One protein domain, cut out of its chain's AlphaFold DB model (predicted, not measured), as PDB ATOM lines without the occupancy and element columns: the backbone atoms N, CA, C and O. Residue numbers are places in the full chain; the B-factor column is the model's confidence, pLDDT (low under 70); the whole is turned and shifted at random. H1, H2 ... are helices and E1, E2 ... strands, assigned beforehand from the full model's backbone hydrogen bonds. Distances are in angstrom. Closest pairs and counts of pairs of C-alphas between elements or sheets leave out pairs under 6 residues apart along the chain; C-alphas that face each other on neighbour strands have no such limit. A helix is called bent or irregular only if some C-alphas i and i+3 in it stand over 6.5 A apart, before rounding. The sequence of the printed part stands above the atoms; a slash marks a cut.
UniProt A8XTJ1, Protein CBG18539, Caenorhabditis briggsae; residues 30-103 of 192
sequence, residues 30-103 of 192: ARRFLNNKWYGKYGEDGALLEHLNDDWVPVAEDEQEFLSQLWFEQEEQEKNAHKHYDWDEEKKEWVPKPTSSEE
ATOM      1  N   ALA A  30      48.722  21.350 179.762       87.62
ATOM      2  CA  ALA A  30      48.655  20.376 180.842       87.62
ATOM      3  C   ALA A  30      48.008  21.014 182.074       87.62
ATOM      4  O   ALA A  30      48.340  22.142 182.432       87.62
ATOM      5  N   ARG A  31      47.111  20.286 182.750       90.19
ATOM      6  CA  ARG A  31      46.419  20.734 183.969       90.19
ATOM      7  C   ARG A  31      46.658  19.741 185.095       90.19
ATOM      8  O   ARG A  31      46.441  18.548 184.902       90.19
ATOM      9  N   ARG A  32      47.035  20.230 186.274       89.12
ATOM     10  CA  ARG A  32      47.210  19.427 187.491       89.12
ATOM     11  C   ARG A  32      46.564  20.134 188.678       89.12
ATOM     12  O   ARG A  32      46.492  21.360 188.723       89.12
ATOM     13  N   PHE A  33      46.064  19.355 189.628       89.62
ATOM     14  CA  PHE A  33      45.538  19.882 190.883       89.62
ATOM     15  C   PHE A  33      46.632  19.779 191.944       89.62
ATOM     16  O   PHE A  33      46.997  18.679 192.347       89.62
ATOM     17  N   LEU A  34      47.183  20.919 192.351       89.25
ATOM     18  CA  LEU A  34      48.306  21.017 193.285       89.25
ATOM     19  C   LEU A  34      47.935  22.048 194.350       89.25
ATOM     20  O   LEU A  34      47.201  22.983 194.063       89.25
ATOM     21  N   ASN A  35      48.401  21.887 195.589       85.75
ATOM     22  CA  ASN A  35      48.197  22.877 196.658       85.75
ATOM     23  C   ASN A  35      46.742  23.414 196.785       85.75
ATOM     24  O   ASN A  35      46.511  24.613 196.934       85.75
ATOM     25  N   ASN A  36      45.744  22.525 196.686       87.94
ATOM     26  CA  ASN A  36      44.302  22.833 196.727       87.94
ATOM     27  C   ASN A  36      43.771  23.768 195.624       87.94
ATOM     28  O   ASN A  36      42.658  24.289 195.742       87.94
ATOM     29  N   LYS A  37      44.528  23.967 194.547       90.56
ATOM     30  CA  LYS A  37      44.146  24.794 193.405       90.56
ATOM     31  C   LYS A  37      44.443  24.075 192.093       90.56
ATOM     32  O   LYS A  37      45.231  23.132 192.017       90.56
ATOM     33  N   TRP A  38      43.770  24.509 191.035       91.31
ATOM     34  CA  TRP A  38      44.063  24.031 189.690       91.31
ATOM     35  C   TRP A  38      45.190  24.865 189.103       91.31
ATOM     36  O   TRP A  38      45.079  26.085 189.031       91.31
ATOM     37  N   TYR A  39      46.240  24.191 188.657       91.44
ATOM     38  CA  TYR A  39      47.350  24.794 187.942       91.44
ATOM     39  C   TYR A  39      47.454  24.206 186.541       91.44
ATOM     40  O   TYR A  39      47.017  23.080 186.280       91.44
ATOM     41  N   GLY A  40      48.033  24.966 185.626       90.69
ATOM     42  CA  GLY A  40      48.308  24.487 184.288       90.69
ATOM     43  C   GLY A  40      49.503  25.174 183.662       90.69
ATOM     44  O   GLY A  40      49.903  26.255 184.080       90.69
ATOM     45  N   LYS A  41      50.095  24.515 182.673       89.75
ATOM     46  CA  LYS A  41      51.232  25.039 181.915       89.75
ATOM     47  C   LYS A  41      51.093  24.694 180.440       89.75
ATOM     48  O   LYS A  41      50.504  23.670 180.088       89.75
ATOM     49  N   TYR A  42      51.654  25.542 179.588       87.88
ATOM     50  CA  TYR A  42      51.733  25.302 178.149       87.88
ATOM     51  C   TYR A  42      53.057  24.615 177.797       87.88
ATOM     52  O   TYR A  42      54.111  25.239 177.863       87.88
ATOM     53  N   GLY A  43      53.018  23.348 177.389       81.38
ATOM     54  CA  GLY A  43      54.226  22.578 177.069       81.38
ATOM     55  C   GLY A  43      55.150  22.355 178.276       81.38
ATOM     56  O   GLY A  43      54.753  22.554 179.423       81.38
ATOM     57  N   GLU A  44      56.384  21.909 178.033       74.62
ATOM     58  CA  GLU A  44      57.343  21.585 179.102       74.62
ATOM     59  C   GLU A  44      57.929  22.838 179.776       74.62
ATOM     60  O   GLU A  44      57.978  22.868 181.009       74.62
ATOM     61  N   ASP A  45      58.240  23.874 178.985       76.25
ATOM     62  CA  ASP A  45      58.895  25.130 179.404       76.25
ATOM     63  C   ASP A  45      57.922  26.299 179.666       76.25
ATOM     64  O   ASP A  45      58.334  27.449 179.838       76.25
ATOM     65  N   GLY A  46      56.611  26.045 179.640       80.44
ATOM     66  CA  GLY A  46      55.604  27.086 179.832       80.44
ATOM     67  C   GLY A  46      55.580  27.653 181.248       80.44
ATOM     68  O   GLY A  46      55.811  26.945 182.226       80.44
ATOM     69  N   ALA A  47      55.208  28.931 181.358       84.62
ATOM     70  CA  ALA A  47      54.911  29.543 182.648       84.62
ATOM     71  C   ALA A  47      53.720  28.841 183.323       84.62
ATOM     72  O   ALA A  47      52.747  28.462 182.661       84.62
ATOM     73  N   LEU A  48      53.803  28.688 184.646       88.19
ATOM     74  CA  LEU A  48      52.738  28.094 185.439       88.19
ATOM     75  C   LEU A  48      51.603  29.106 185.639       88.19
ATOM     76  O   LEU A  48      51.833  30.272 185.966       88.19
ATOM     77  N   LEU A  49      50.375  28.643 185.444       90.94
ATOM     78  CA  LEU A  49      49.146  29.421 185.541       90.94
ATOM     79  C   LEU A  49      48.263  28.827 186.638       90.94
ATOM     80  O   LEU A  49      48.057  27.617 186.674       90.94
ATOM     81  N   GLU A  50      47.726  29.669 187.513       91.69
ATOM     82  CA  GLU A  50      46.700  29.333 188.498       91.69
ATOM     83  C   GLU A  50      45.310  29.576 187.903       91.69
ATOM     84  O   GLU A  50      45.064  30.592 187.255       91.69
ATOM     85  N   HIS A  51      44.381  28.657 188.150       91.69
ATOM     86  CA  HIS A  51      42.977  28.830 187.805       91.69
ATOM     87  C   HIS A  51      42.242  29.589 188.916       91.69
ATOM     88  O   HIS A  51      41.961  29.034 189.984       91.69
ATOM     89  N   LEU A  52      41.877  30.838 188.642       89.38
ATOM     90  CA  LEU A  52      41.192  31.724 189.572       89.38
ATOM     91  C   LEU A  52      39.942  32.304 188.906       89.38
ATOM     92  O   LEU A  52      40.034  32.975 187.888       89.38
ATOM     93  N   ASN A  53      38.770  32.078 189.510       84.12
ATOM     94  CA  ASN A  53      37.487  32.621 189.037       84.12
ATOM     95  C   ASN A  53      37.207  32.366 187.537       84.12
ATOM     96  O   ASN A  53      36.810  33.288 186.836       84.12
ATOM     97  N   ASP A  54      37.397  31.125 187.074       88.25
ATOM     98  CA  ASP A  54      37.267  30.686 185.665       88.25
ATOM     99  C   ASP A  54      38.342  31.199 184.685       88.25
ATOM    100  O   ASP A  54      38.343  30.791 183.523       88.25
ATOM    101  N   ASP A  55      39.308  31.995 185.148       89.06
ATOM    102  CA  ASP A  55      40.427  32.482 184.339       89.06
ATOM    103  C   ASP A  55      41.760  31.822 184.735       89.06
ATOM    104  O   ASP A  55      41.954  31.367 185.864       89.06
ATOM    105  N   TRP A  56      42.708  31.788 183.794       89.44
ATOM    106  CA  TRP A  56      44.084  31.335 184.020       89.44
ATOM    107  C   TRP A  56      45.008  32.537 184.183       89.44
ATOM    108  O   TRP A  56      45.244  33.281 183.231       89.44
ATOM    109  N   VAL A  57      45.537  32.720 185.389       89.25
ATOM    110  CA  VAL A  57      46.373  33.864 185.771       89.25
ATOM    111  C   VAL A  57      47.787  33.366 186.074       89.25
ATOM    112  O   VAL A  57      47.925  32.290 186.655       89.25
ATOM    113  N   PRO A  58      48.859  34.083 185.687       88.94
ATOM    114  CA  PRO A  58      50.220  33.693 186.045       88.94
ATOM    115  C   PRO A  58      50.378  33.576 187.561       88.94
ATOM    116  O   PRO A  58      49.888  34.415 188.320       88.94
ATOM    117  N   VAL A  59      51.067  32.519 187.976       89.25
ATOM    118  CA  VAL A  59      51.412  32.273 189.377       89.25
ATOM    119  C   VAL A  59      52.385  33.349 189.866       89.25
ATOM    120  O   VAL A  59      53.202  33.855 189.096       89.25
ATOM    121  N   ALA A  60      52.283  33.713 191.143       87.06
ATOM    122  CA  ALA A  60      53.207  34.652 191.765       87.06
ATOM    123  C   ALA A  60      54.631  34.063 191.843       87.06
ATOM    124  O   ALA A  60      54.809  32.863 192.049       87.06
ATOM    125  N   GLU A  61      55.652  34.901 191.660       85.00
ATOM    126  CA  GLU A  61      57.055  34.469 191.529       85.00
ATOM    127  C   GLU A  61      57.573  33.725 192.776       85.00
ATOM    128  O   GLU A  61      58.377  32.804 192.665       85.00
ATOM    129  N   ASP A  62      57.053  34.062 193.958       84.69
ATOM    130  CA  ASP A  62      57.358  33.411 195.234       84.69
ATOM    131  C   ASP A  62      56.798  31.984 195.347       84.69
ATOM    132  O   ASP A  62      57.412  31.126 195.981       84.69
ATOM    133  N   GLU A  63      55.660  31.704 194.712       84.69
ATOM    134  CA  GLU A  63      55.045  30.371 194.693       84.69
ATOM    135  C   GLU A  63      55.479  29.538 193.477       84.69
ATOM    136  O   GLU A  63      55.343  28.311 193.476       84.69
ATOM    137  N   GLN A  64      56.019  30.182 192.442       84.25
ATOM    138  CA  GLN A  64      56.340  29.550 191.165       84.25
ATOM    139  C   GLN A  64      57.416  28.465 191.294       84.25
ATOM    140  O   GLN A  64      57.267  27.393 190.707       84.25
ATOM    141  N   GLU A  65      58.477  28.701 192.072       86.75
ATOM    142  CA  GLU A  65      59.537  27.705 192.298       86.75
ATOM    143  C   GLU A  65      59.002  26.468 193.027       86.75
ATOM    144  O   GLU A  65      59.227  25.335 192.600       86.75
ATOM    145  N   PHE A  66      58.233  26.691 194.094       88.94
ATOM    146  CA  PHE A  66      57.626  25.627 194.888       88.94
ATOM    147  C   PHE A  66      56.645  24.787 194.063       88.94
ATOM    148  O   PHE A  66      56.689  23.556 194.084       88.94
ATOM    149  N   LEU A  67      55.773  25.440 193.297       88.88
ATOM    150  CA  LEU A  67      54.799  24.749 192.463       88.88
ATOM    151  C   LEU A  67      55.448  24.048 191.269       88.88
ATOM    152  O   LEU A  67      54.983  22.981 190.879       88.88
ATOM    153  N   SER A  68      56.527  24.605 190.715       86.88
ATOM    154  CA  SER A  68      57.349  23.926 189.711       86.88
ATOM    155  C   SER A  68      57.942  22.637 190.282       86.88
ATOM    156  O   SER A  68      57.834  21.579 189.665       86.88
ATOM    157  N   GLN A  69      58.474  22.684 191.506       88.56
ATOM    158  CA  GLN A  69      58.989  21.496 192.182       88.56
ATOM    159  C   GLN A  69      57.898  20.437 192.401       88.56
ATOM    160  O   GLN A  69      58.103  19.279 192.043       88.56
ATOM    161  N   LEU A  70      56.720  20.831 192.897       90.00
ATOM    162  CA  LEU A  70      55.569  19.929 193.035       90.00
ATOM    163  C   LEU A  70      55.107  19.357 191.693       90.00
ATOM    164  O   LEU A  70      54.721  18.195 191.606       90.00
ATOM    165  N   TRP A  71      55.132  20.169 190.639       88.62
ATOM    166  CA  TRP A  71      54.775  19.736 189.297       88.62
ATOM    167  C   TRP A  71      55.707  18.626 188.807       88.62
ATOM    168  O   TRP A  71      55.224  17.626 188.271       88.62
ATOM    169  N   PHE A  72      57.020  18.796 188.990       86.75
ATOM    170  CA  PHE A  72      58.018  17.786 188.643       86.75
ATOM    171  C   PHE A  72      57.890  16.532 189.503       86.75
ATOM    172  O   PHE A  72      57.950  15.429 188.969       86.75
ATOM    173  N   GLU A  73      57.663  16.682 190.806       87.25
ATOM    174  CA  GLU A  73      57.461  15.544 191.702       87.25
ATOM    175  C   GLU A  73      56.225  14.731 191.301       87.25
ATOM    176  O   GLU A  73      56.299  13.509 191.201       87.25
ATOM    177  N   GLN A  74      55.107  15.392 190.987       85.75
ATOM    178  CA  GLN A  74      53.896  14.730 190.501       85.75
ATOM    179  C   GLN A  74      54.149  13.998 189.174       85.75
ATOM    180  O   GLN A  74      53.685  12.878 188.986       85.75
ATOM    181  N   GLU A  75      54.904  14.603 188.256       84.44
ATOM    182  CA  GLU A  75      55.270  13.991 186.974       84.44
ATOM    183  C   GLU A  75      56.172  12.767 187.145       84.44
ATOM    184  O   GLU A  75      55.986  11.742 186.488       84.44
ATOM    185  N   GLU A  76      57.135  12.854 188.057       83.44
ATOM    186  CA  GLU A  76      58.002  11.742 188.417       83.44
ATOM    187  C   GLU A  76      57.212  10.633 189.113       83.44
ATOM    188  O   GLU A  76      57.419   9.459 188.809       83.44
ATOM    189  N   GLN A  77      56.259  10.980 189.978       79.94
ATOM    190  CA  GLN A  77      55.338  10.024 190.584       79.94
ATOM    191  C   GLN A  77      54.439   9.364 189.544       79.94
ATOM    192  O   GLN A  77      54.278   8.157 189.609       79.94
ATOM    193  N   GLU A  78      53.891  10.089 188.570       78.19
ATOM    194  CA  GLU A  78      53.101   9.504 187.476       78.19
ATOM    195  C   GLU A  78      53.963   8.540 186.646       78.19
ATOM    196  O   GLU A  78      53.576   7.399 186.375       78.19
ATOM    197  N   LYS A  79      55.188   8.956 186.316       75.38
ATOM    198  CA  LYS A  79      56.156   8.128 185.594       75.38
ATOM    199  C   LYS A  79      56.564   6.884 186.390       75.38
ATOM    200  O   LYS A  79      56.701   5.806 185.811       75.38
ATOM    201  N   ASN A  80      56.729   7.017 187.706       72.62
ATOM    202  CA  ASN A  80      57.079   5.923 188.608       72.62
ATOM    203  C   ASN A  80      55.879   5.034 188.965       72.62
ATOM    204  O   ASN A  80      56.046   3.828 189.119       72.62
ATOM    205  N   ALA A  81      54.665   5.575 189.034       69.19
ATOM    206  CA  ALA A  81      53.439   4.829 189.309       69.19
ATOM    207  C   ALA A  81      53.193   3.794 188.210       69.19
ATOM    208  O   ALA A  81      52.872   2.638 188.489       69.19
ATOM    209  N   HIS A  82      53.463   4.171 186.962       64.94
ATOM    210  CA  HIS A  82      53.433   3.258 185.828       64.94
ATOM    211  C   HIS A  82      54.726   2.454 185.656       64.94
ATOM    212  O   HIS A  82      54.856   1.728 184.680       64.94
ATOM    213  N   LYS A  83      55.721   2.545 186.543       69.25
ATOM    214  CA  LYS A  83      56.987   1.809 186.370       69.25
ATOM    215  C   LYS A  83      56.820   0.303 186.568       69.25
ATOM    216  O   LYS A  83      57.491  -0.467 185.887       69.25
ATOM    217  N   HIS A  84      55.916  -0.110 187.453       67.94
ATOM    218  CA  HIS A  84      55.773  -1.513 187.858       67.94
ATOM    219  C   HIS A  84      54.524  -2.195 187.296       67.94
ATOM    220  O   HIS A  84      54.556  -3.398 187.036       67.94
ATOM    221  N   TYR A  85      53.448  -1.439 187.062       76.25
ATOM    222  CA  TYR A  85      52.157  -1.969 186.626       76.25
ATOM    223  C   TYR A  85      51.626  -1.191 185.421       76.25
ATOM    224  O   TYR A  85      51.704   0.038 185.385       76.25
ATOM    225  N   ASP A  86      51.061  -1.911 184.456       79.50
ATOM    226  CA  ASP A  86      50.224  -1.357 183.397       79.50
ATOM    227  C   ASP A  86      48.757  -1.646 183.714       79.50
ATOM    228  O   ASP A  86      48.409  -2.708 184.231       79.50
ATOM    229  N   TRP A  87      47.881  -0.692 183.414       83.62
ATOM    230  CA  TRP A  87      46.444  -0.918 183.478       83.62
ATOM    231  C   TRP A  87      45.998  -1.700 182.238       83.62
ATOM    232  O   TRP A  87      46.166  -1.228 181.114       83.62
ATOM    233  N   ASP A  88      45.426  -2.886 182.440       83.81
ATOM    234  CA  ASP A  88      44.804  -3.679 181.380       83.81
ATOM    235  C   ASP A  88      43.319  -3.290 181.279       83.81
ATOM    236  O   ASP A  88      42.514  -3.614 182.155       83.81
ATOM    237  N   GLU A  89      42.943  -2.566 180.218       86.06
ATOM    238  CA  GLU A  89      41.563  -2.109 180.004       86.06
ATOM    239  C   GLU A  89      40.573  -3.252 179.733       86.06
ATOM    240  O   GLU A  89      39.390  -3.121 180.062       86.06
ATOM    241  N   GLU A  90      41.027  -4.378 179.171       83.44
ATOM    242  CA  GLU A  90      40.154  -5.511 178.846       83.44
ATOM    243  C   GLU A  90      39.716  -6.245 180.112       83.44
ATOM    244  O   GLU A  90      38.558  -6.658 180.243       83.44
ATOM    245  N   LYS A  91      40.634  -6.368 181.071       82.56
ATOM    246  CA  LYS A  91      40.386  -7.036 182.354       82.56
ATOM    247  C   LYS A  91      40.057  -6.083 183.495       82.56
ATOM    248  O   LYS A  91      39.569  -6.533 184.529       82.56
ATOM    249  N   LYS A  92      40.265  -4.778 183.294       85.44
ATOM    250  CA  LYS A  92      40.136  -3.732 184.319       85.44
ATOM    251  C   LYS A  92      40.948  -4.065 185.570       85.44
ATOM    252  O   LYS A  92      40.461  -3.927 186.694       85.44
ATOM    253  N   GLU A  93      42.170  -4.534 185.364       82.75
ATOM    254  CA  GLU A  93      43.094  -4.894 186.433       82.75
ATOM    255  C   GLU A  93      44.474  -4.281 186.179       82.75
ATOM    256  O   GLU A  93      44.872  -4.041 185.040       82.75
ATOM    257  N   TRP A  94      45.209  -4.007 187.257       82.25
ATOM    258  CA  TRP A  94      46.608  -3.598 187.174       82.25
ATOM    259  C   TRP A  94      47.470  -4.847 186.986       82.25
ATOM    260  O   TRP A  94      47.564  -5.678 187.890       82.25
ATOM    261  N   VAL A  95      48.096  -4.984 185.821       79.00
ATOM    262  CA  VAL A  95      48.954  -6.122 185.485       79.00
ATOM    263  C   VAL A  95      50.415  -5.708 185.669       79.00
ATOM    264  O   VAL A  95      50.824  -4.666 185.152       79.00
ATOM    265  N   PRO A  96      51.234  -6.482 186.405       78.00
ATOM    266  CA  PRO A  96      52.654  -6.185 186.532       78.00
ATOM    267  C   PRO A  96      53.325  -6.244 185.160       78.00
ATOM    268  O   PRO A  96      53.087  -7.166 184.372       78.00
ATOM    269  N   LYS A  97      54.177  -5.260 184.867       73.38
ATOM    270  CA  LYS A  97      54.896  -5.203 183.592       73.38
ATOM    271  C   LYS A  97      55.739  -6.468 183.419       73.38
ATOM    272  O   LYS A  97      56.459  -6.838 184.347       73.38
ATOM    273  N   PRO A  98      55.746  -7.105 182.235       63.09
ATOM    274  CA  PRO A  98      56.502  -8.339 182.004       63.09
ATOM    275  C   PRO A  98      58.025  -8.145 182.112       63.09
ATOM    276  O   PRO A  98      58.752  -9.117 182.277       63.09
ATOM    277  N   THR A  99      58.515  -6.901 182.049       54.78
ATOM    278  CA  THR A  99      59.917  -6.532 182.308       54.78
ATOM    279  C   THR A  99      60.217  -6.282 183.788       54.78
ATOM    280  O   THR A  99      61.380  -6.248 184.161       54.78
ATOM    281  N   SER A 100      59.187  -6.128 184.631       50.16
ATOM    282  CA  SER A 100      59.285  -5.962 186.088       50.16
ATOM    283  C   SER A 100      59.266  -7.311 186.816       50.16
ATOM    284  O   SER A 100      58.927  -7.381 187.995       50.16
ATOM    285  N   SER A 101      59.747  -8.372 186.164       54.56
ATOM    286  CA  SER A 101      60.433  -9.452 186.876       54.56
ATOM    287  C   SER A 101      61.801  -8.980 187.394       54.56
ATOM    288  O   SER A 101      62.739  -9.774 187.437       54.56
ATOM    289  N   GLU A 102      61.941  -7.687 187.716       58.22
ATOM    290  CA  GLU A 102      62.979  -7.175 188.598       58.22
ATOM    291  C   GLU A 102      62.736  -7.870 189.931       58.22
ATOM    292  O   GLU A 102      61.878  -7.496 190.728       58.22
ATOM    293  N   GLU A 103      63.374  -9.035 190.015       58.56
ATOM    294  CA  GLU A 103      64.047  -9.603 191.164       58.56
ATOM    295  C   GLU A 103      63.700  -8.833 192.430       58.56
ATOM    296  O   GLU A 103      64.000  -7.649 192.556       58.56
TER     297      GLU A 103
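What this domain is: This is residues 30 to 103 of the 192 residues of the protein "Protein CBG18539" of Caenorhabditis briggsae (UniProt A8XTJ1). One long helix, H1, makes the long axis; a small, strongly twisted sheet of four strands packs on its first part, and a two-strand hairpin, E5 and E6, hangs at its far end. Between these two ends, residues 76 to 81 of H1 stand free, and the sheet's other face is bare. The printed part has 74 residues, with the order E1 E2 E3 E4 H1 E5 E6: one named helix and six named strands, a mixed class. The sheets run E1 - E2 - E3 - E4 and E5 - E6, both antiparallel. The whole is only just loose, close to extended, with a radius of gyration of the C-alphas of 16.4 A, and elongated, spanning 45 by 26 by 21 A.

Where its parts are: Find C-alpha 30 at (48.655, 20.376, 180.842), where E1, residues 30 to 34, begins. Next come E2, residues 37 to 42, 17.0 A long, E3, residues 48 to 52, 12.8 A, and E4, residues 55 to 58. At C-alpha 61, (57.055, 34.469, 191.529), H1 begins; it covers residues 61 to 84 and measures 36.2 A. Then read E5, residues 85 to 88, and E6, residues 93 to 96, which ends at C-alpha 96, (52.654, -6.185, 186.532).

How they stand to each other: Start with the sheet E1 to E4, a meander, each strand the antiparallel neighbour of the one before. In the hairpin E1 and E2, N 32 and O 39 are 2.9 A apart, within hydrogen-bond range. In the hairpin E2 and E3, look at N 49 and O 40, 2.8 A; in the hairpin E3 and E4, at N 50 and O 57, 2.8 A. H1 is on this sheet at a height of 9.9 A, making two layers, a helix on one face of a sheet. It lies over E1 and, only just, over E2, with 3 of its C-alphas falling there. It runs across the strands, at 76 degrees to E1 on the local plane. The closest C-alphas of E1 and H1, those of Leu 34 and Leu 70, are 7.3 A apart. In H1, 17 of 20 O i to N i+4 pairs are within hydrogen-bond range; it is only just irregular, with C-alphas 81 and 84 6.9 A apart. In the hairpin E5 and E6, N 95 and O 86 are 2.8 A apart. E6 and E1 are apart.

The domain as a whole: The C-alphas farthest apart, those of Asn 53 and Glu 103, are 49.9 A from each other. The printed part has no cut, and its six links between named elements are tight. The mean pLDDT of the printed part is 82.1; look for values under 70 at residues 81 to 84 and 98 to 103.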